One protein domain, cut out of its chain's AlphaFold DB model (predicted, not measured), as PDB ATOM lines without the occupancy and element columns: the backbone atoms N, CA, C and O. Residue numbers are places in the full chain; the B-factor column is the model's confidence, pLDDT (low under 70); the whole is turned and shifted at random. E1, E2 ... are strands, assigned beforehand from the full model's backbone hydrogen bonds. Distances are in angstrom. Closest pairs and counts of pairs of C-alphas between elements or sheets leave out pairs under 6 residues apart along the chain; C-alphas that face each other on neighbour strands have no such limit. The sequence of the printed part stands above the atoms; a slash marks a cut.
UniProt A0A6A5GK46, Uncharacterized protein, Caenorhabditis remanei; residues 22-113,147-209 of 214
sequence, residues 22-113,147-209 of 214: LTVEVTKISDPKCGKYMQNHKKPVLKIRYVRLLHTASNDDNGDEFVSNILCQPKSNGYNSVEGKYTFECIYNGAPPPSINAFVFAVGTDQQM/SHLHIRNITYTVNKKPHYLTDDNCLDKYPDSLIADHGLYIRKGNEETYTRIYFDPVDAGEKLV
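What this domain is: This is residues 22 to 113 and 147 to 209 of the 214 residues of an uncharacterized protein of Caenorhabditis remanei (UniProt A0A6A5GK46). One long antiparallel sheet of nine strands is bent back on itself at E3, making two leaves that partly face each other, E7, E6, E1 and E4 in one and E2, E5, E8 and E9 in the other. Its edge strands E7 and E9 stay apart, and the long links at residues 27 to 45 and 167 to 182 pass from one leaf to the other. The printed part has 155 residues with no named helix and strands E1 to E9 in that order along the chain; across the sheet they run E7, E6, E1, E4, E3, E2, E5, E8, E9. The class is all strand, though under half of the residues, 75, are in named elements. The whole is compact, with a radius of gyration of the C-alphas of 15.2 A and spans of 42 by 32 by 31 A.

How they stand to each other: Begin at the hinge, E3, residues 63 to 80, which bends by 94 degrees at residue 76. On one side look for E4, residues 85 to 91, its hairpin partner, with N 87 and O 78 2.7 A apart. Next comes E1, residues 22 to 26, antiparallel to E4 at 154 degrees, with N 86 and O 24 2.8 A apart. E6, residues 151 to 158, follows with N 23 and O 155 at 2.8 A, and forms a hairpin with edge strand E7, residues 161 to 166, where N 163 and O 156 are 2.8 A apart. On the other side of E3 find E2, residues 46 to 59, its other hairpin partner, which bends by 68 degrees at residue 49; N 72 and O 51 are 2.8 A apart. E5, residues 102 to 109, is antiparallel to E2, with N 49 and O 106 at 2.8 A. E8, residues 183 to 188, is next, with N 105 and O 185 at 2.8 A, and makes a hairpin with edge strand E9, residues 195 to 197, where N 186 and O 195 are 2.8 A apart. E1, E2, E3, E4 and E2, E3, E4, E5 are each a Greek key, four strands in a row of which three are a meander and the first is the antiparallel neighbour of the fourth; E2, E3, E4 are the meander, each strand the antiparallel neighbour of the one before.

Where its parts are: Find C-alpha 22 at (350.710, 346.048, 301.679), where E1 begins. E3 starts at C-alpha 63, (355.382, 341.674, 276.154), and spans 36.5 A; E2 spans 33.8 A and E5 23.0 A. E9 ends at C-alpha 197, (343.362, 344.713, 281.701).

The domain as a whole: The sheet is strongly twisted. Residues 114 to 146 are not printed, and C-alphas 113 and 147 are 11.9 A apart across the cut. Look at residues 207 to 208, which pair antiparallel with residues 64 to 65 of E3. Mean pLDDT of the printed part is 84.6; 17 residues are under 70, among them 59 to 63 and 93 to 96.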
ATOM      1  N   LEU A  22     351.112 345.032 302.637       94.31
ATOM      2  CA  LEU A  22     350.710 346.048 301.679       94.31
ATOM      3  C   LEU A  22     349.686 346.969 302.335       94.31
ATOM      4  O   LEU A  22     348.731 346.533 302.981       94.31
ATOM      5  N   THR A  23     349.901 348.262 302.154       95.81
ATOM      6  CA  THR A  23     348.995 349.335 302.528       95.81
ATOM      7  C   THR A  23     348.770 350.225 301.317       95.81
ATOM      8  O   THR A  23     349.722 350.608 300.642       95.81
ATOM      9  N   VAL A  24     347.513 350.579 301.070       96.44
ATOM     10  CA  VAL A  24     347.117 351.476 299.982       96.44
ATOM     11  C   VAL A  24     346.269 352.598 300.561       96.44
ATOM     12  O   VAL A  24     345.256 352.336 301.203       96.44
ATOM     13  N   GLU A  25     346.661 353.843 300.339       95.31
ATOM     14  CA  GLU A  25     345.893 355.027 300.725       95.31
ATOM     15  C   GLU A  25     345.285 355.675 299.488       95.31
ATOM     16  O   GLU A  25     345.973 355.882 298.487       95.31
ATOM     17  N   VAL A  26     343.999 356.016 299.561       93.56
ATOM     18  CA  VAL A  26     343.293 356.713 298.485       93.56
ATOM     19  C   VAL A  26     343.110 358.190 298.806       93.56
ATOM     20  O   VAL A  26     342.946 358.580 299.964       93.56
ATOM     21  N   THR A  27     343.096 359.028 297.772       92.56
ATOM     22  CA  THR A  27     342.861 360.462 297.948       92.56
ATOM     23  C   THR A  27     341.466 360.726 298.504       92.56
ATOM     24  O   THR A  27     340.461 360.185 298.043       92.56
ATOM     25  N   LYS A  28     341.405 361.587 299.521       90.56
ATOM     26  CA  LYS A  28     340.167 361.949 300.214       90.56
ATOM     27  C   LYS A  28     339.439 363.076 299.488       90.56
ATOM     28  O   LYS A  28     340.055 363.921 298.849       90.56
ATOM     29  N   ILE A  29     338.129 363.170 299.716       88.62
ATOM     30  CA  ILE A  29     337.294 364.290 299.245       88.62
ATOM     31  C   ILE A  29     337.736 365.654 299.803       88.62
ATOM     32  O   ILE A  29     337.439 366.687 299.218       88.62
ATOM     33  N   SER A  30     338.448 365.666 300.935       88.19
ATOM     34  CA  SER A  30     339.011 366.880 301.535       88.19
ATOM     35  C   SER A  30     340.270 367.381 300.824       88.19
ATOM     36  O   SER A  30     340.784 368.430 301.199       88.19
ATOM     37  N   ASP A  31     340.809 366.628 299.861       90.38
ATOM     38  CA  ASP A  31     341.964 367.073 299.091       90.38
ATOM     39  C   ASP A  31     341.587 368.287 298.220       90.38
ATOM     40  O   ASP A  31     340.610 368.216 297.469       90.38
ATOM     41  N   PRO A  32     342.334 369.403 298.297       88.31
ATOM     42  CA  PRO A  32     341.948 370.654 297.647       88.31
ATOM     43  C   PRO A  32     342.005 370.595 296.117       88.31
ATOM     44  O   PRO A  32     341.302 371.361 295.460       88.31
ATOM     45  N   LYS A  33     342.831 369.714 295.539       87.69
ATOM     46  CA  LYS A  33     342.993 369.594 294.084       87.69
ATOM     47  C   LYS A  33     342.085 368.510 293.519       87.69
ATOM     48  O   LYS A  33     341.362 368.727 292.550       87.69
ATOM     49  N   CYS A  34     342.120 367.343 294.147       88.31
ATOM     50  CA  CYS A  34     341.544 366.117 293.614       88.31
ATOM     51  C   CYS A  34     340.158 365.806 294.170       88.31
ATOM     52  O   CYS A  34     339.374 365.108 293.524       88.31
ATOM     53  N   GLY A  35     339.833 366.330 295.356       89.00
ATOM     54  CA  GLY A  35     338.677 365.915 296.147       89.00
ATOM     55  C   GLY A  35     337.343 365.993 295.408       89.00
ATOM     56  O   GLY A  35     336.500 365.120 295.596       89.00
ATOM     57  N   LYS A  36     337.177 366.957 294.491       88.12
ATOM     58  CA  LYS A  36     335.968 367.122 293.663       88.12
ATOM     59  C   LYS A  36     335.615 365.880 292.830       88.12
ATOM     60  O   LYS A  36     334.437 365.641 292.578       88.12
ATOM     61  N   TYR A  37     336.610 365.107 292.398       87.88
ATOM     62  CA  TYR A  37     336.420 363.937 291.530       87.88
ATOM     63  C   TYR A  37     336.404 362.617 292.309       87.88
ATOM     64  O   TYR A  37     336.041 361.581 291.748       87.88
ATOM     65  N   MET A  38     336.798 362.652 293.585       90.31
ATOM     66  CA  MET A  38     336.980 361.466 294.417       90.31
ATOM     67  C   MET A  38     335.680 361.025 295.071       90.31
ATOM     68  O   MET A  38     334.896 361.839 295.567       90.31
ATOM     69  N   GLN A  39     335.513 359.709 295.169       88.50
ATOM     70  CA  GLN A  39     334.429 359.125 295.945       88.50
ATOM     71  C   GLN A  39     334.537 359.423 297.444       88.50
ATOM     72  O   GLN A  39     335.611 359.632 298.018       88.50
ATOM     73  N   ASN A  40     333.393 359.360 298.123       87.50
ATOM     74  CA  ASN A  40     333.356 359.421 299.573       87.50
ATOM     75  C   ASN A  40     333.849 358.094 300.173       87.50
ATOM     76  O   ASN A  40     333.131 357.102 300.169       87.50
ATOM     77  N   HIS A  41     335.038 358.093 300.770       84.88
ATOM     78  CA  HIS A  41     335.631 356.912 301.409       84.88
ATOM     79  C   HIS A  41     334.839 356.372 302.626       84.88
ATOM     80  O   HIS A  41     335.038 355.229 303.027       84.88
ATOM     81  N   LYS A  42     333.873 357.125 303.183       84.19
ATOM     82  CA  LYS A  42     332.914 356.597 304.179       84.19
ATOM     83  C   LYS A  42     331.818 355.729 303.562       84.19
ATOM     84  O   LYS A  42     331.232 354.898 304.249       84.19
ATOM     85  N   LYS A  43     331.514 355.950 302.283       83.75
ATOM     86  CA  LYS A  43     330.524 355.210 301.490       83.75
ATOM     87  C   LYS A  43     331.083 354.987 300.076       83.75
ATOM     88  O   LYS A  43     330.572 355.588 299.131       83.75
ATOM     89  N   PRO A  44     332.170 354.207 299.940       85.31
ATOM     90  CA  PRO A  44     332.841 354.050 298.658       85.31
ATOM     91  C   PRO A  44     331.963 353.241 297.699       85.31
ATOM     92  O   PRO A  44     331.416 352.203 298.077       85.31
ATOM     93  N   VAL A  45     331.854 353.720 296.463       85.19
ATOM     94  CA  VAL A  45     331.206 353.026 295.340       85.19
ATOM     95  C   VAL A  45     332.153 351.970 294.769       85.19
ATOM     96  O   VAL A  45     331.733 350.848 294.491       85.19
ATOM     97  N   LEU A  46     333.438 352.318 294.646       88.50
ATOM     98  CA  LEU A  46     334.518 351.457 294.174       88.50
ATOM     99  C   LEU A  46     335.372 350.978 295.351       88.50
ATOM    100  O   LEU A  46     335.843 351.779 296.163       88.50
ATOM    101  N   LYS A  47     335.614 349.670 295.419       90.56
ATOM    102  CA  LYS A  47     336.405 349.009 296.461       90.56
ATOM    103  C   LYS A  47     337.495 348.150 295.841       90.56
ATOM    104  O   LYS A  47     337.227 347.366 294.933       90.56
ATOM    105  N   ILE A  48     338.705 348.235 296.387       93.62
ATOM    106  CA  ILE A  48     339.804 347.338 296.015       93.62
ATOM    107  C   ILE A  48     339.543 345.978 296.677       93.62
ATOM    108  O   ILE A  48     339.523 345.871 297.902       93.62
ATOM    109  N   ARG A  49     339.291 344.951 295.862       92.38
ATOM    110  CA  ARG A  49     338.973 343.581 296.293       92.38
ATOM    111  C   ARG A  49     340.224 342.765 296.584       92.38
ATOM    112  O   ARG A  49     340.217 341.982 297.522       92.38
ATOM    113  N   TYR A  50     341.268 342.951 295.788       93.56
ATOM    114  CA  TYR A  50     342.600 342.401 296.007       93.56
ATOM    115  C   TYR A  50     343.618 343.186 295.179       93.56
ATOM    116  O   TYR A  50     343.255 343.946 294.276       93.56
ATOM    117  N   VAL A  51     344.891 343.005 295.507       94.44
ATOM    118  CA  VAL A  51     346.024 343.546 294.758       94.44
ATOM    119  C   VAL A  51     347.004 342.416 294.498       94.44
ATOM    120  O   VAL A  51     347.287 341.640 295.406       94.44
ATOM    121  N   ARG A  52     347.545 342.319 293.287       91.25
ATOM    122  CA  ARG A  52     348.691 341.454 293.005       91.25
ATOM    123  C   ARG A  52     349.957 342.276 292.921       91.25
ATOM    124  O   ARG A  52     349.981 343.284 292.216       91.25
ATOM    125  N   LEU A  53     350.993 341.838 293.626       91.19
ATOM    126  CA  LEU A  53     352.345 342.370 293.488       91.19
ATOM    127  C   LEU A  53     353.107 341.449 292.545       91.19
ATOM    128  O   LEU A  53     353.250 340.257 292.823       91.19
ATOM    129  N   LEU A  54     353.566 342.000 291.429       88.12
ATOM    130  CA  LEU A  54     354.146 341.231 290.341       88.12
ATOM    131  C   LEU A  54     355.610 341.607 290.136       88.12
ATOM    132  O   LEU A  54     356.004 342.773 290.252       88.12
ATOM    133  N   HIS A  55     356.394 340.590 289.792       87.38
ATOM    134  CA  HIS A  55     357.701 340.751 289.173       87.38
ATOM    135  C   HIS A  55     357.584 340.300 287.724       87.38
ATOM    136  O   HIS A  55     357.224 339.147 287.465       87.38
ATOM    137  N   THR A  56     357.875 341.201 286.797       83.44
ATOM    138  CA  THR A  56     357.925 340.900 285.372       83.44
ATOM    139  C   THR A  56     359.355 340.942 284.851       83.44
ATOM    140  O   THR A  56     360.147 341.795 285.260       83.44
ATOM    141  N   ALA A  57     359.676 340.041 283.927       80.25
ATOM    142  CA  ALA A  57     360.895 340.098 283.133       80.25
ATOM    143  C   ALA A  57     360.561 340.627 281.733       80.25
ATOM    144  O   ALA A  57     359.574 340.209 281.121       80.25
ATOM    145  N   SER A  58     361.378 341.557 281.233       73.12
ATOM    146  CA  SER A  58     361.285 341.989 279.836       73.12
ATOM    147  C   SER A  58     361.650 340.809 278.946       73.12
ATOM    148  O   SER A  58     362.706 340.208 279.136       73.12
ATOM    149  N   ASN A  59     360.784 340.484 277.990       66.06
ATOM    150  CA  ASN A  59     361.045 339.462 276.988       66.06
ATOM    151  C   ASN A  59     360.979 340.136 275.609       66.06
ATOM    152  O   ASN A  59     360.022 340.863 275.329       66.06
ATOM    153  N   ASP A  60     362.023 339.950 274.799       53.50
ATOM    154  CA  ASP A  60     362.537 340.971 273.874       53.50
ATOM    155  C   ASP A  60     361.563 341.479 272.793       53.50
ATOM    156  O   ASP A  60     361.798 342.565 272.286       53.50
ATOM    157  N   ASP A  61     360.421 340.830 272.518       57.50
ATOM    158  CA  ASP A  61     359.440 341.342 271.534       57.50
ATOM    159  C   ASP A  61     357.945 341.057 271.827       57.50
ATOM    160  O   ASP A  61     357.071 341.621 271.171       57.50
ATOM    161  N   ASN A  62     357.592 340.224 272.820       57.31
ATOM    162  CA  ASN A  62     356.220 339.678 272.973       57.31
ATOM    163  C   ASN A  62     355.440 340.167 274.208       57.31
ATOM    164  O   ASN A  62     354.372 339.635 274.518       57.31
ATOM    165  N   GLY A  63     355.960 341.172 274.908       65.06
ATOM    166  CA  GLY A  63     355.382 341.674 276.154       65.06
ATOM    167  C   GLY A  63     356.169 341.250 277.388       65.06
ATOM    168  O   GLY A  63     357.203 340.593 277.290       65.06
ATOM    169  N   ASP A  64     355.682 341.675 278.548       72.56
ATOM    170  CA  ASP A  64     356.335 341.397 279.825       72.56
ATOM    171  C   ASP A  64     355.868 340.017 280.327       72.56
ATOM    172  O   ASP A  64     354.663 339.738 280.360       72.56
ATOM    173  N   GLU A  65     356.810 339.147 280.695       75.75
ATOM    174  CA  GLU A  65     356.522 337.809 281.226       75.75
ATOM    175  C   GLU A  65     356.419 337.851 282.750       75.75
ATOM    176  O   GLU A  65     357.259 338.457 283.425       75.75
ATOM    177  N   PHE A  66     355.396 337.203 283.310       76.12
ATOM    178  CA  PHE A  66     355.219 337.112 284.753       76.12
ATOM    179  C   PHE A  66     356.161 336.085 285.360       76.12
ATOM    180  O   PHE A  66     356.052 334.891 285.111       76.12
ATOM    181  N   VAL A  67     357.060 336.542 286.222       79.25
ATOM    182  CA  VAL A  67     358.012 335.666 286.915       79.25
ATOM    183  C   VAL A  67     357.472 335.252 288.280       79.25
ATOM    184  O   VAL A  67     357.681 334.127 288.723       79.25
ATOM    185  N   SER A  68     356.771 336.157 288.965       81.12
ATOM    186  CA  SER A  68     356.195 335.867 290.279       81.12
ATOM    187  C   SER A  68     354.957 336.703 290.561       81.12
ATOM    188  O   SER A  68     354.854 337.840 290.090       81.12
ATOM    189  N   ASN A  69     354.102 336.172 291.429       84.88
ATOM    190  CA  ASN A  69     352.823 336.755 291.790       84.88
ATOM    191  C   ASN A  69     352.575 336.606 293.293       84.88
ATOM    192  O   ASN A  69     352.538 335.493 293.815       84.88
ATOM    193  N   ILE A  70     352.400 337.728 293.988       88.56
ATOM    194  CA  ILE A  70     351.956 337.750 295.382       88.56
ATOM    195  C   ILE A  70     350.525 338.269 295.407       88.56
ATOM    196  O   ILE A  70     350.279 339.419 295.040       88.56
ATOM    197  N   LEU A  71     349.591 337.450 295.885       90.12
ATOM    198  CA  LEU A  71     348.199 337.852 296.047       90.12
ATOM    199  C   LEU A  71     348.006 338.510 297.415       90.12
ATOM    200  O   LEU A  71     348.200 337.876 298.447       90.12
ATOM    201  N   CYS A  72     347.573 339.766 297.420       92.19
ATOM    202  CA  CYS A  72     347.251 340.530 298.616       92.19
ATOM    203  C   CYS A  72     345.742 340.762 298.716       92.19
ATOM    204  O   CYS A  72     345.142 341.435 297.876       92.19
ATOM    205  N   GLN A  73     345.121 340.238 299.768       91.94
ATOM    206  CA  GLN A  73     343.689 340.376 300.032       91.94
ATOM    207  C   GLN A  73     343.450 341.327 301.212       91.94
ATOM    208  O   GLN A  73     344.234 341.324 302.162       91.94
ATOM    209  N   PRO A  74     342.411 342.183 301.182       90.00
ATOM    210  CA  PRO A  74     342.077 343.036 302.312       90.00
ATOM    211  C   PRO A  74     341.841 342.194 303.565       90.00
ATOM    212  O   PRO A  74     341.134 341.188 303.512       90.00
ATOM    213  N   LYS A  75     342.366 342.638 304.710       89.62
ATOM    214  CA  LYS A  75     341.986 342.052 306.005       89.62
ATOM    215  C   LYS A  75     340.471 342.187 306.212       89.62
ATOM    216  O   LYS A  75     339.869 343.122 305.684       89.62
ATOM    217  N   SER A  76     339.857 341.354 307.056       75.12
ATOM    218  CA  SER A  76     338.408 341.431 307.347       75.12
ATOM    219  C   SER A  76     337.938 342.825 307.805       75.12
ATOM    220  O   SER A  76     336.824 343.225 307.494       75.12
ATOM    221  N   ASN A  77     338.819 343.596 308.461       69.69
ATOM    222  CA  ASN A  77     338.634 345.018 308.810       69.69
ATOM    223  C   ASN A  77     339.700 345.918 308.152       69.69
ATOM    224  O   ASN A  77     340.130 346.922 308.712       69.69
ATOM    225  N   GLY A  78     340.195 345.516 306.983       74.00
ATOM    226  CA  GLY A  78     341.369 346.099 306.341       74.00
ATOM    227  C   GLY A  78     341.142 347.491 305.772       74.00
ATOM    228  O   GLY A  78     342.118 348.181 305.506       74.00
ATOM    229  N   TYR A  79     339.892 347.926 305.600       87.81
ATOM    230  CA  TYR A  79     339.582 349.267 305.115       87.81
ATOM    231  C   TYR A  79     339.188 350.214 306.250       87.81
ATOM    232  O   TYR A  79     338.102 350.111 306.821       87.81
ATOM    233  N   ASN A  80     340.056 351.182 306.535       90.19
ATOM    234  CA  ASN A  80     339.769 352.294 307.427       90.19
ATOM    235  C   ASN A  80     339.072 353.415 306.641       90.19
ATOM    236  O   ASN A  80     339.699 354.162 305.886       90.19
ATOM    237  N   SER A  81     337.765 353.552 306.856       86.12
ATOM    238  CA  SER A  81     336.897 354.532 306.193       86.12
ATOM    239  C   SER A  81     337.014 355.966 306.728       86.12
ATOM    240  O   SER A  81     336.349 356.857 306.210       86.12
ATOM    241  N   VAL A  82     337.831 356.213 307.756       85.00
ATOM    242  CA  VAL A  82     338.195 357.565 308.225       85.00
ATOM    243  C   VAL A  82     339.501 358.015 307.571       85.00
ATOM    244  O   VAL A  82     339.689 359.186 307.235       85.00
ATOM    245  N   GLU A  83     340.410 357.068 307.368       86.31
ATOM    246  CA  GLU A  83     341.716 357.322 306.772       86.31
ATOM    247  C   GLU A  83     341.739 357.126 305.256       86.31
ATOM    248  O   GLU A  83     342.674 357.594 304.621       86.31
ATOM    249  N   GLY A  84     340.730 356.483 304.662       89.44
ATOM    250  CA  GLY A  84     340.768 356.115 303.245       89.44
ATOM    251  C   GLY A  84     341.901 355.127 302.956       89.44
ATOM    252  O   GLY A  84     342.564 355.227 301.930       89.44
ATOM    253  N   LYS A  85     342.153 354.198 303.881       94.25
ATOM    254  CA  LYS A  85     343.343 353.345 303.872       94.25
ATOM    255  C   LYS A  85     342.969 351.871 303.896       94.25
ATOM    256  O   LYS A  85     342.203 351.436 304.749       94.25
ATOM    257  N   TYR A  86     343.534 351.112 302.969       94.50
ATOM    258  CA  TYR A  86     343.426 349.665 302.870       94.50
ATOM    259  C   TYR A  86     344.685 349.007 303.428       94.50
ATOM    260  O   TYR A  86     345.799 349.420 303.118       94.50
ATOM    261  N   THR A  87     344.499 347.956 304.214       94.94
ATOM    262  CA  THR A  87     345.543 347.074 304.734       94.94
ATOM    263  C   THR A  87     345.272 345.667 304.230       94.94
ATOM    264  O   THR A  87     344.166 345.145 304.404       94.94
ATOM    265  N   PHE A  88     346.287 345.057 303.630       93.44
ATOM    266  CA  PHE A  88     346.181 343.747 303.003       93.44
ATOM    267  C   PHE A  88     347.051 342.709 303.714       93.44
ATOM    268  O   PHE A  88     348.088 343.035 304.299       93.44
ATOM    269  N   GLU A  89     346.617 341.458 303.633       90.88
ATOM    270  CA  GLU A  89     347.405 340.262 303.923       90.88
ATOM    271  C   GLU A  89     347.830 339.638 302.609       90.88
ATOM    272  O   GLU A  89     347.004 339.412 301.726       90.88
ATOM    273  N   CYS A  90     349.130 339.408 302.472       89.75
ATOM    274  CA  CYS A  90     349.725 338.920 301.245       89.75
ATOM    275  C   CYS A  90     350.165 337.471 301.421       89.75
ATOM    276  O   CYS A  90     350.869 337.141 302.373       89.75
ATOM    277  N   ILE A  91     349.749 336.625 300.483       83.06
ATOM    278  CA  ILE A  91     350.070 335.203 300.430       83.06
ATOM    279  C   ILE A  91     350.808 334.954 299.116       83.06
ATOM    280  O   ILE A  91     350.383 335.416 298.054       83.06
ATOM    281  N   TYR A  92     351.914 334.217 299.180       78.19
ATOM    282  CA  TYR A  92     352.582 333.702 297.992       78.19
ATOM    283  C   TYR A  92     353.055 332.271 298.219       78.19
ATOM    284  O   TYR A  92     353.463 331.898 299.317       78.19
ATOM    285  N   ASN A  93     353.024 331.487 297.146       61.81
ATOM    286  CA  ASN A  93     353.563 330.137 297.116       61.81
ATOM    287  C   ASN A  93     354.866 330.180 296.309       61.81
ATOM    288  O   ASN A  93     354.822 330.419 295.107       61.81
ATOM    289  N   GLY A  94     356.024 329.990 296.948       63.94
ATOM    290  CA  GLY A  94     357.322 329.949 296.257       63.94
ATOM    291  C   GLY A  94     358.424 330.721 296.975       63.94
ATOM    292  O   GLY A  94     358.333 330.950 298.175       63.94
ATOM    293  N   ALA A  95     359.479 331.100 296.251       62.44
ATOM    294  CA  ALA A  95     360.461 332.066 296.735       62.44
ATOM    295  C   ALA A  95     359.941 333.493 296.479       62.44
ATOM    296  O   ALA A  95     359.355 333.740 295.421       62.44
ATOM    297  N   PRO A  96     360.137 334.439 297.412       66.00
ATOM    298  CA  PRO A  96     359.700 335.811 297.211       66.00
ATOM    299  C   PRO A  96     360.456 336.451 296.037       66.00
ATOM    300  O   PRO A  96     361.659 336.210 295.890       66.00
ATOM    301  N   PRO A  97     359.795 337.295 295.227       75.69
ATOM    302  CA  PRO A  97     360.444 337.972 294.116       75.69
ATOM    303  C   PRO A  97     361.665 338.796 294.527       75.69
ATOM    304  O   PRO A  97     361.689 339.360 295.628       75.69
ATOM    305  N   PRO A  98     362.641 338.963 293.615       74.31
ATOM    306  CA  PRO A  98     363.764 339.869 293.834       74.31
ATOM    307  C   PRO A  98     363.325 341.342 293.893       74.31
ATOM    308  O   PRO A  98     363.943 342.133 294.606       74.31
ATOM    309  N   SER A  99     362.263 341.716 293.172       83.94
ATOM    310  CA  SER A  99     361.669 343.057 293.194       83.94
ATOM    311  C   SER A  99     360.204 343.031 292.754       83.94
ATOM    312  O   SER A  99     359.782 342.116 292.057       83.94
ATOM    313  N   ILE A 100     359.438 344.058 293.121       88.56
ATOM    314  CA  ILE A 100     358.098 344.301 292.574       88.56
ATOM    315  C   ILE A 100     358.197 345.444 291.569       88.56
ATOM    316  O   ILE A 100     358.713 346.511 291.897       88.56
ATOM    317  N   ASN A 101     357.712 345.224 290.350       89.06
ATOM    318  CA  ASN A 101     357.720 346.223 289.279       89.06
ATOM    319  C   ASN A 101     356.351 346.409 288.610       89.06
ATOM    320  O   ASN A 101     356.221 347.274 287.750       89.06
ATOM    321  N   ALA A 102     355.321 345.668 289.019       90.25
ATOM    322  CA  ALA A 102     353.949 345.914 288.599       90.25
ATOM    323  C   ALA A 102     352.947 345.566 289.706       90.25
ATOM    324  O   ALA A 102     353.175 344.681 290.532       90.25
ATOM    325  N   PHE A 103     351.821 346.270 289.692       92.88
ATOM    326  CA  PHE A 103     350.698 346.082 290.599       92.88
ATOM    327  C   PHE A 103     349.441 345.861 289.772       92.88
ATOM    328  O   PHE A 103     349.165 346.662 288.881       92.88
ATOM    329  N   VAL A 104     348.665 344.824 290.081       92.69
ATOM    330  CA  VAL A 104     347.322 344.646 289.510       92.69
ATOM    331  C   VAL A 104     346.291 344.871 290.600       92.69
ATOM    332  O   VAL A 104     346.254 344.140 291.583       92.69
ATOM    333  N   PHE A 105     345.453 345.885 290.428       94.56
ATOM    334  CA  PHE A 105     344.356 346.217 291.323       94.56
ATOM    335  C   PHE A 105     343.063 345.639 290.771       94.56
ATOM    336  O   PHE A 105     342.618 346.020 289.687       94.56
ATOM    337  N   ALA A 106     342.431 344.759 291.541       93.19
ATOM    338  CA  ALA A 106     341.076 344.325 291.259       93.19
ATOM    339  C   ALA A 106     340.095 345.229 291.989       93.19
ATOM    340  O   ALA A 106     340.037 345.255 293.221       93.19
ATOM    341  N   VAL A 107     339.321 345.979 291.220       91.56
ATOM    342  CA  VAL A 107     338.374 346.964 291.724       91.56
ATOM    343  C   VAL A 107     336.972 346.469 291.436       91.56
ATOM    344  O   VAL A 107     336.612 346.175 290.302       91.56
ATOM    345  N   GLY A 108     336.174 346.351 292.488       87.38
ATOM    346  CA  GLY A 108     334.774 345.971 292.402       87.38
ATOM    347  C   GLY A 108     333.871 347.060 292.956       87.38
ATOM    348  O   GLY A 108     334.322 348.038 293.546       87.38
ATOM    349  N   THR A 109     332.574 346.842 292.821       82.31
ATOM    350  CA  THR A 109     331.530 347.663 293.436       82.31
ATOM    351  C   THR A 109     330.544 346.752 294.165       82.31
ATOM    352  O   THR A 109     330.465 345.560 293.861       82.31
ATOM    353  N   ASP A 110     329.864 347.271 295.189       72.88
ATOM    354  CA  ASP A 110     328.748 346.573 295.847       72.88
ATOM    355  C   ASP A 110     327.401 346.899 295.172       72.88
ATOM    356  O   ASP A 110     326.389 346.267 295.469       72.88
ATOM    357  N   GLN A 111     327.373 347.888 294.274       69.62
ATOM    358  CA  GLN A 111     326.190 348.278 293.514       69.62
ATOM    359  C   GLN A 111     326.259 347.666 292.112       69.62
ATOM    360  O   GLN A 111     327.321 347.626 291.500       69.62
ATOM    361  N   GLN A 112     325.133 347.189 291.578       63.75
ATOM    362  CA  GLN A 112     325.078 346.771 290.175       63.75
ATOM    363  C   GLN A 112     325.234 348.012 289.295       63.75
ATOM    364  O   GLN A 112     324.343 348.850 289.294       63.75
ATOM    365  N   MET A 113     326.346 348.137 288.574       63.03
ATOM    366  CA  MET A 113     326.587 349.240 287.639       63.03
ATOM    367  C   MET A 113     326.537 348.714 286.208       63.03
ATOM    368  O   MET A 113     327.083 347.644 285.927       63.03
ATOM    369  N   SER A 147     332.940 359.667 291.549       83.25
ATOM    370  CA  SER A 147     333.040 358.267 291.996       83.25
ATOM    371  C   SER A 147     334.392 357.625 291.695       83.25
ATOM    372  O   SER A 147     334.512 356.406 291.744       83.25
ATOM    373  N   HIS A 148     335.415 358.434 291.413       89.19
ATOM    374  CA  HIS A 148     336.739 357.932 291.065       89.19
ATOM    375  C   HIS A 148     337.530 357.509 292.302       89.19
ATOM    376  O   HIS A 148     337.376 358.065 293.397       89.19
ATOM    377  N   LEU A 149     338.422 356.547 292.095       91.75
ATOM    378  CA  LEU A 149     339.441 356.136 293.042       91.75
ATOM    379  C   LEU A 149     340.805 356.599 292.518       91.75
ATOM    380  O   LEU A 149     341.218 356.235 291.422       91.75
ATOM    381  N   HIS A 150     341.504 357.399 293.318       93.94
ATOM    382  CA  HIS A 150     342.904 357.748 293.102       93.94
ATOM    383  C   HIS A 150     343.729 357.153 294.235       93.94
ATOM    384  O   HIS A 150     343.416 357.390 295.405       93.94
ATOM    385  N   ILE A 151     344.761 356.383 293.907       94.44
ATOM    386  CA  ILE A 151     345.663 355.799 294.899       94.44
ATOM    387  C   ILE A 151     346.817 356.769 295.119       94.44
ATOM    388  O   ILE A 151     347.697 356.892 294.272       94.44
ATOM    389  N   ARG A 152     346.808 357.423 296.281       93.88
ATOM    390  CA  ARG A 152     347.816 358.409 296.672       93.88
ATOM    391  C   ARG A 152     349.104 357.746 297.127       93.88
ATOM    392  O   ARG A 152     350.177 358.145 296.709       93.88
ATOM    393  N   ASN A 153     348.999 356.745 298.000       95.06
ATOM    394  CA  ASN A 153     350.167 356.093 298.587       95.06
ATOM    395  C   ASN A 153     350.062 354.578 298.463       95.06
ATOM    396  O   ASN A 153     349.024 353.992 298.776       95.06
ATOM    397  N   ILE A 154     351.164 353.943 298.070       96.19
ATOM    398  CA  ILE A 154     351.339 352.492 298.122       96.19
ATOM    399  C   ILE A 154     352.578 352.224 298.965       96.19
ATOM    400  O   ILE A 154     353.695 352.569 298.580       96.19
ATOM    401  N   THR A 155     352.381 351.582 300.110       95.44
ATOM    402  CA  THR A 155     353.467 351.157 300.992       95.44
ATOM    403  C   THR A 155     353.465 349.646 301.048       95.44
ATOM    404  O   THR A 155     352.452 349.049 301.409       95.44
ATOM    405  N   TYR A 156     354.586 349.016 300.726       92.94
ATOM    406  CA  TYR A 156     354.698 347.565 300.799       92.94
ATOM    407  C   TYR A 156     356.061 347.132 301.317       92.94
ATOM    408  O   TYR A 156     357.051 347.844 301.174       92.94
ATOM    409  N   THR A 157     356.107 345.964 301.945       89.94
ATOM    410  CA  THR A 157     357.354 345.343 302.400       89.94
ATOM    411  C   THR A 157     357.509 344.017 301.689       89.94
ATOM    412  O   THR A 157     356.582 343.221 301.703       89.94
ATOM    413  N   VAL A 158     358.661 343.765 301.074       85.06
ATOM    414  CA  VAL A 158     359.023 342.447 300.531       85.06
ATOM    415  C   VAL A 158     360.419 342.128 301.041       85.06
ATOM    416  O   VAL A 158     361.301 342.982 301.014       85.06
ATOM    417  N   ASN A 159     360.630 340.920 301.565       79.88
ATOM    418  CA  ASN A 159     361.924 340.504 302.122       79.88
ATOM    419  C   ASN A 159     362.478 341.478 303.179       79.88
ATOM    420  O   ASN A 159     363.672 341.779 303.185       79.88
ATOM    421  N   LYS A 160     361.603 342.001 304.053       81.50
ATOM    422  CA  LYS A 160     361.924 342.999 305.097       81.50
ATOM    423  C   LYS A 160     362.447 344.344 304.571       81.50
ATOM    424  O   LYS A 160     362.923 345.160 305.357       81.50
ATOM    425  N   LYS A 161     362.352 344.599 303.265       86.31
ATOM    426  CA  LYS A 161     362.694 345.887 302.658       86.31
ATOM    427  C   LYS A 161     361.414 346.685 302.419       86.31
ATOM    428  O   LYS A 161     360.541 346.199 301.695       86.31
ATOM    429  N   PRO A 162     361.263 347.866 303.044       90.25
ATOM    430  CA  PRO A 162     360.114 348.719 302.808       90.25
ATOM    431  C   PRO A 162     360.268 349.463 301.481       90.25
ATOM    432  O   PRO A 162     361.353 349.917 301.117       90.25
ATOM    433  N   HIS A 163     359.151 349.630 300.793       92.38
ATOM    434  CA  HIS A 163     359.015 350.400 299.570       92.38
ATOM    435  C   HIS A 163     357.840 351.361 299.714       92.38
ATOM    436  O   HIS A 163     356.823 351.037 300.337       92.38
ATOM    437  N   TYR A 164     357.990 352.546 299.132       93.25
ATOM    438  CA  TYR A 164     357.001 353.608 299.200       93.25
ATOM    439  C   TYR A 164     356.863 354.280 297.840       93.25
ATOM    440  O   TYR A 164     357.854 354.731 297.268       93.25
ATOM    441  N   LEU A 165     355.632 354.324 297.344       93.69
ATOM    442  CA  LEU A 165     355.237 355.036 296.137       93.69
ATOM    443  C   LEU A 165     354.205 356.079 296.532       93.69
ATOM    444  O   LEU A 165     353.272 355.773 297.280       93.69
ATOM    445  N   THR A 166     354.366 357.286 296.010       92.50
ATOM    446  CA  THR A 166     353.436 358.385 296.237       92.50
ATOM    447  C   THR A 166     353.051 359.018 294.911       92.50
ATOM    448  O   THR A 166     353.856 359.056 293.984       92.50
ATOM    449  N   ASP A 167     351.808 359.457 294.837       90.62
ATOM    450  CA  ASP A 167     351.235 360.238 293.758       90.62
ATOM    451  C   ASP A 167     350.372 361.323 294.402       90.62
ATOM    452  O   ASP A 167     349.317 361.051 294.980       90.62
ATOM    453  N   ASP A 168     350.852 362.561 294.354       84.25
ATOM    454  CA  ASP A 168     350.147 363.715 294.903       84.25
ATOM    455  C   ASP A 168     349.309 364.451 293.845       84.25
ATOM    456  O   ASP A 168     348.629 365.428 294.182       84.25
ATOM    457  N   ASN A 169     349.341 364.020 292.577       84.69
ATOM    458  CA  ASN A 169     348.698 364.731 291.482       84.69
ATOM    459  C   ASN A 169     347.820 363.836 290.606       84.69
ATOM    460  O   ASN A 169     348.194 363.380 289.529       84.69
ATOM    461  N   CYS A 170     346.552 363.760 290.993       86.75
ATOM    462  CA  CYS A 170     345.550 363.022 290.243       86.75
ATOM    463  C   CYS A 170     345.173 363.630 288.877       86.75
ATOM    464  O   CYS A 170     344.367 363.021 288.174       86.75
ATOM    465  N   LEU A 171     345.662 364.823 288.510       88.38
ATOM    466  CA  LEU A 171     345.232 365.538 287.301       88.38
ATOM    467  C   LEU A 171     346.274 365.559 286.177       88.38
ATOM    468  O   LEU A 171     345.877 365.716 285.026       88.38
ATOM    469  N   ASP A 172     347.564 365.373 286.470       87.94
ATOM    470  CA  ASP A 172     348.625 365.501 285.453       87.94
ATOM    471  C   ASP A 172     348.506 364.458 284.341       87.94
ATOM    472  O   ASP A 172     348.767 364.752 283.176       87.94
ATOM    473  N   LYS A 173     348.085 363.244 284.702       87.19
ATOM    474  CA  LYS A 173     347.875 362.127 283.773       87.19
ATOM    475  C   LYS A 173     346.408 361.731 283.677       87.19
ATOM    476  O   LYS A 173     346.094 360.579 283.403       87.19
ATOM    477  N   TYR A 174     345.502 362.674 283.930       82.94
ATOM    478  CA  TYR A 174     344.074 362.437 283.757       82.94
ATOM    479  C   TYR A 174     343.764 362.077 282.287       82.94
ATOM    480  O   TYR A 174     344.273 362.748 281.388       82.94
ATOM    481  N   PRO A 175     342.895 361.085 282.017       84.69
ATOM    482  CA  PRO A 175     342.096 360.316 282.978       84.69
ATOM    483  C   PRO A 175     342.804 359.090 283.569       84.69
ATOM    484  O   PRO A 175     342.291 358.507 284.519       84.69
ATOM    485  N   ASP A 176     343.968 358.714 283.047       88.38
ATOM    486  CA  ASP A 176     344.635 357.441 283.334       88.38
ATOM    487  C   ASP A 176     345.214 357.342 284.755       88.38
ATOM    488  O   ASP A 176     345.483 356.246 285.236       88.38
ATOM    489  N   SER A 177     345.374 358.459 285.465       90.38
ATOM    490  CA  SER A 177     345.679 358.499 286.906       90.38
ATOM    491  C   SER A 177     344.501 358.078 287.799       90.38
ATOM    492  O   SER A 177     344.676 357.843 288.998       90.38
ATOM    493  N   LEU A 178     343.284 357.989 287.249       91.00
ATOM    494  CA  LEU A 178     342.059 357.702 287.989       91.00
ATOM    495  C   LEU A 178     341.448 356.358 287.601       91.00
ATOM    496  O   LEU A 178     341.268 356.032 286.434       91.00
ATOM    497  N   ILE A 179     340.993 355.621 288.611       90.62
ATOM    498  CA  ILE A 179     340.161 354.435 288.427       90.62
ATOM    499  C   ILE A 179     338.696 354.872 288.489       90.62
ATOM    500  O   ILE A 179     338.210 355.302 289.540       90.62
ATOM    501  N   ALA A 180     338.006 354.798 287.352       85.25
ATOM    502  CA  ALA A 180     336.642 355.304 287.188       85.25
ATOM    503  C   ALA A 180     335.555 354.226 287.300       85.25
ATOM    504  O   ALA A 180     334.400 354.555 287.570       85.25
ATOM    505  N   ASP A 181     335.898 352.955 287.091       83.88
ATOM    506  CA  ASP A 181     334.943 351.855 287.115       83.88
ATOM    507  C   ASP A 181     335.513 350.573 287.742       83.88
ATOM    508  O   ASP A 181     336.611 350.542 288.298       83.88
ATOM    509  N   HIS A 182     334.699 349.517 287.751       85.38
ATOM    510  CA  HIS A 182     335.116 348.203 288.224       85.38
ATOM    511  C   HIS A 182     335.932 347.487 287.141       85.38
ATOM    512  O   HIS A 182     335.682 347.630 285.945       85.38
ATOM    513  N   GLY A 183     336.883 346.655 287.539       87.25
ATOM    514  CA  GLY A 183     337.726 345.911 286.613       87.25
ATOM    515  C   GLY A 183     339.087 345.592 287.204       87.25
ATOM    516  O   GLY A 183     339.318 345.746 288.403       87.25
ATOM    517  N   LEU A 184     339.986 345.143 286.336       89.12
ATOM    518  CA  LEU A 184     341.382 344.905 286.664       89.12
ATOM    519  C   LEU A 184     342.216 346.036 286.071       89.12
ATOM    520  O   LEU A 184     342.051 346.377 284.899       89.12
ATOM    521  N   TYR A 185     343.113 346.599 286.869       92.19
ATOM    522  CA  TYR A 185     343.975 347.700 286.455       92.19
ATOM    523  C   TYR A 185     345.421 347.404 286.794       92.19
ATOM    524  O   TYR A 185     345.727 347.094 287.944       92.19
ATOM    525  N   ILE A 186     346.311 347.544 285.819       91.38
ATOM    526  CA  ILE A 186     347.749 347.425 286.022       91.38
ATOM    527  C   ILE A 186     348.401 348.801 286.153       91.38
ATOM    528  O   ILE A 186     348.119 349.708 285.374       91.38
ATOM    529  N   ARG A 187     349.302 348.927 287.127       91.69
ATOM    530  CA  ARG A 187     350.227 350.051 287.313       91.69
ATOM    531  C   ARG A 187     351.645 349.495 287.312       91.69
ATOM    532  O   ARG A 187     351.938 348.600 288.108       91.69
ATOM    533  N   LYS A 188     352.535 349.997 286.457       88.50
ATOM    534  CA  LYS A 188     353.938 349.556 286.454       88.50
ATOM    535  C   LYS A 188     354.750 350.386 287.441       88.50
ATOM    536  O   LYS A 188     354.888 351.587 287.263       88.50
ATOM    537  N   GLY A 189     355.311 349.748 288.464       82.44
ATOM    538  CA  GLY A 189     356.282 350.340 289.385       82.44
ATOM    539  C   GLY A 189     355.909 351.754 289.837       82.44
ATOM    540  O   GLY A 189     354.889 351.954 290.492       82.44
ATOM    541  N   ASN A 190     356.744 352.721 289.449       83.88
ATOM    542  CA  ASN A 190     356.621 354.135 289.810       83.88
ATOM    543  C   ASN A 190     355.731 354.951 288.859       83.88
ATOM    544  O   ASN A 190     355.608 356.158 289.045       83.88
ATOM    545  N   GLU A 191     355.132 354.344 287.832       90.00
ATOM    546  CA  GLU A 191     354.142 355.035 287.004       90.00
ATOM    547  C   GLU A 191     352.945 355.452 287.859       90.00
ATOM    548  O   GLU A 191     352.660 354.843 288.883       90.00
ATOM    549  N   GLU A 192     352.244 356.496 287.444       90.12
ATOM    550  CA  GLU A 192     351.064 357.054 288.131       90.12
ATOM    551  C   GLU A 192     349.772 356.719 287.370       90.12
ATOM    552  O   GLU A 192     348.678 357.091 287.774       90.12
ATOM    553  N   THR A 193     349.900 356.001 286.254       91.44
ATOM    554  CA  THR A 193     348.806 355.626 285.359       91.44
ATOM    555  C   THR A 193     348.357 354.193 285.589       91.44
ATOM    556  O   THR A 193     349.158 353.304 285.890       91.44
ATOM    557  N   TYR A 194     347.064 353.966 285.384       91.31
ATOM    558  CA  TYR A 194     346.395 352.681 285.505       91.31
ATOM    559  C   TYR A 194     345.854 352.272 284.143       91.31
ATOM    560  O   TYR A 194     344.977 352.918 283.581       91.31
ATOM    561  N   THR A 195     346.347 351.157 283.618       89.31
ATOM    562  CA  THR A 195     345.828 350.583 282.374       89.31
ATOM    563  C   THR A 195     344.838 349.478 282.703       89.31
ATOM    564  O   THR A 195     345.157 348.567 283.467       89.31
ATOM    565  N   ARG A 196     343.635 349.521 282.127       85.81
ATOM    566  CA  ARG A 196     342.665 348.433 282.290       85.81
ATOM    567  C   ARG A 196     343.162 347.174 281.580       85.81
ATOM    568  O   ARG A 196     343.563 347.232 280.420       85.81
ATOM    569  N   ILE A 197     343.081 346.038 282.258       83.81
ATOM    570  CA  ILE A 197     343.362 344.713 281.701       83.81
ATOM    571  C   ILE A 197     342.127 343.818 281.842       83.81
ATOM    572  O   ILE A 197     341.233 344.084 282.645       83.81
ATOM    573  N   TYR A 198     342.074 342.751 281.049       80.38
ATOM    574  CA  TYR A 198     340.940 341.813 281.020       80.38
ATOM    575  C   TYR A 198     341.310 340.410 281.498       80.38
ATOM    576  O   TYR A 198     340.457 339.529 281.552       80.38
ATOM    577  N   PHE A 199     342.578 340.210 281.839       79.00
ATOM    578  CA  PHE A 199     343.121 338.943 282.288       79.00
ATOM    579  C   PHE A 199     343.812 339.159 283.632       79.00
ATOM    580  O   PHE A 199     344.649 340.054 283.753       79.00
ATOM    581  N   ASP A 200     343.420 338.378 284.637       79.44
ATOM    582  CA  ASP A 200     344.063 338.391 285.948       79.44
ATOM    583  C   ASP A 200     345.182 337.350 285.957       79.44
ATOM    584  O   ASP A 200     344.866 336.164 285.862       79.44
ATOM    585  N   PRO A 201     346.457 337.749 286.062       71.81
ATOM    586  CA  PRO A 201     347.538 336.786 286.032       71.81
ATOM    587  C   PRO A 201     347.564 335.960 287.310       71.81
ATOM    588  O   PRO A 201     347.597 336.503 288.421       71.81
ATOM    589  N   VAL A 202     347.562 334.643 287.157       71.75
ATOM    590  CA  VAL A 202     347.569 333.699 288.277       71.75
ATOM    591  C   VAL A 202     348.926 333.027 288.375       71.75
ATOM    592  O   VAL A 202     349.527 333.054 289.453       71.75
ATOM    593  N   ASP A 203     349.446 332.540 287.252       70.38
ATOM    594  CA  ASP A 203     350.618 331.674 287.219       70.38
ATOM    595  C   ASP A 203     351.852 332.355 286.605       70.38
ATOM    596  O   ASP A 203     351.773 333.263 285.775       70.38
ATOM    597  N   ALA A 204     353.034 331.904 287.032       69.75
ATOM    598  CA  ALA A 204     354.292 332.308 286.411       69.75
ATOM    599  C   ALA A 204     354.385 331.765 284.971       69.75
ATOM    600  O   ALA A 204     353.966 330.643 284.691       69.75
ATOM    601  N   GLY A 205     354.956 332.557 284.064       62.97
ATOM    602  CA  GLY A 205     355.063 332.276 282.628       62.97
ATOM    603  C   GLY A 205     353.904 332.825 281.786       62.97
ATOM    604  O   GLY A 205     353.977 332.826 280.556       62.97
ATOM    605  N   GLU A 206     352.839 333.331 282.416       72.00
ATOM    606  CA  GLU A 206     351.791 334.071 281.713       72.00
ATOM    607  C   GLU A 206     352.342 335.401 281.153       72.00
ATOM    608  O   GLU A 206     353.326 335.957 281.651       72.00
ATOM    609  N   LYS A 207     351.713 335.927 280.093       70.94
ATOM    610  CA  LYS A 207     352.185 337.130 279.386       70.94
ATOM    611  C   LYS A 207     351.190 338.276 279.482       70.94
ATOM    612  O   LYS A 207     350.006 338.104 279.197       70.94
ATOM    613  N   LEU A 208     351.697 339.476 279.763       66.88
ATOM    614  CA  LEU A 208     350.978 340.710 279.459       66.88
ATOM    615  C   LEU A 208     351.145 341.021 277.986       66.88
ATOM    616  O   LEU A 208     352.189 341.511 277.552       66.88
ATOM    617  N   VAL A 209     350.087 340.775 277.220       61.38
ATOM    618  CA  VAL A 209     350.013 341.276 275.853       61.38
ATOM    619  C   VAL A 209     350.029 342.801 275.932       61.38
ATOM    620  O   VAL A 209     349.118 343.410 276.498       61.38
TER     621      VAL A 209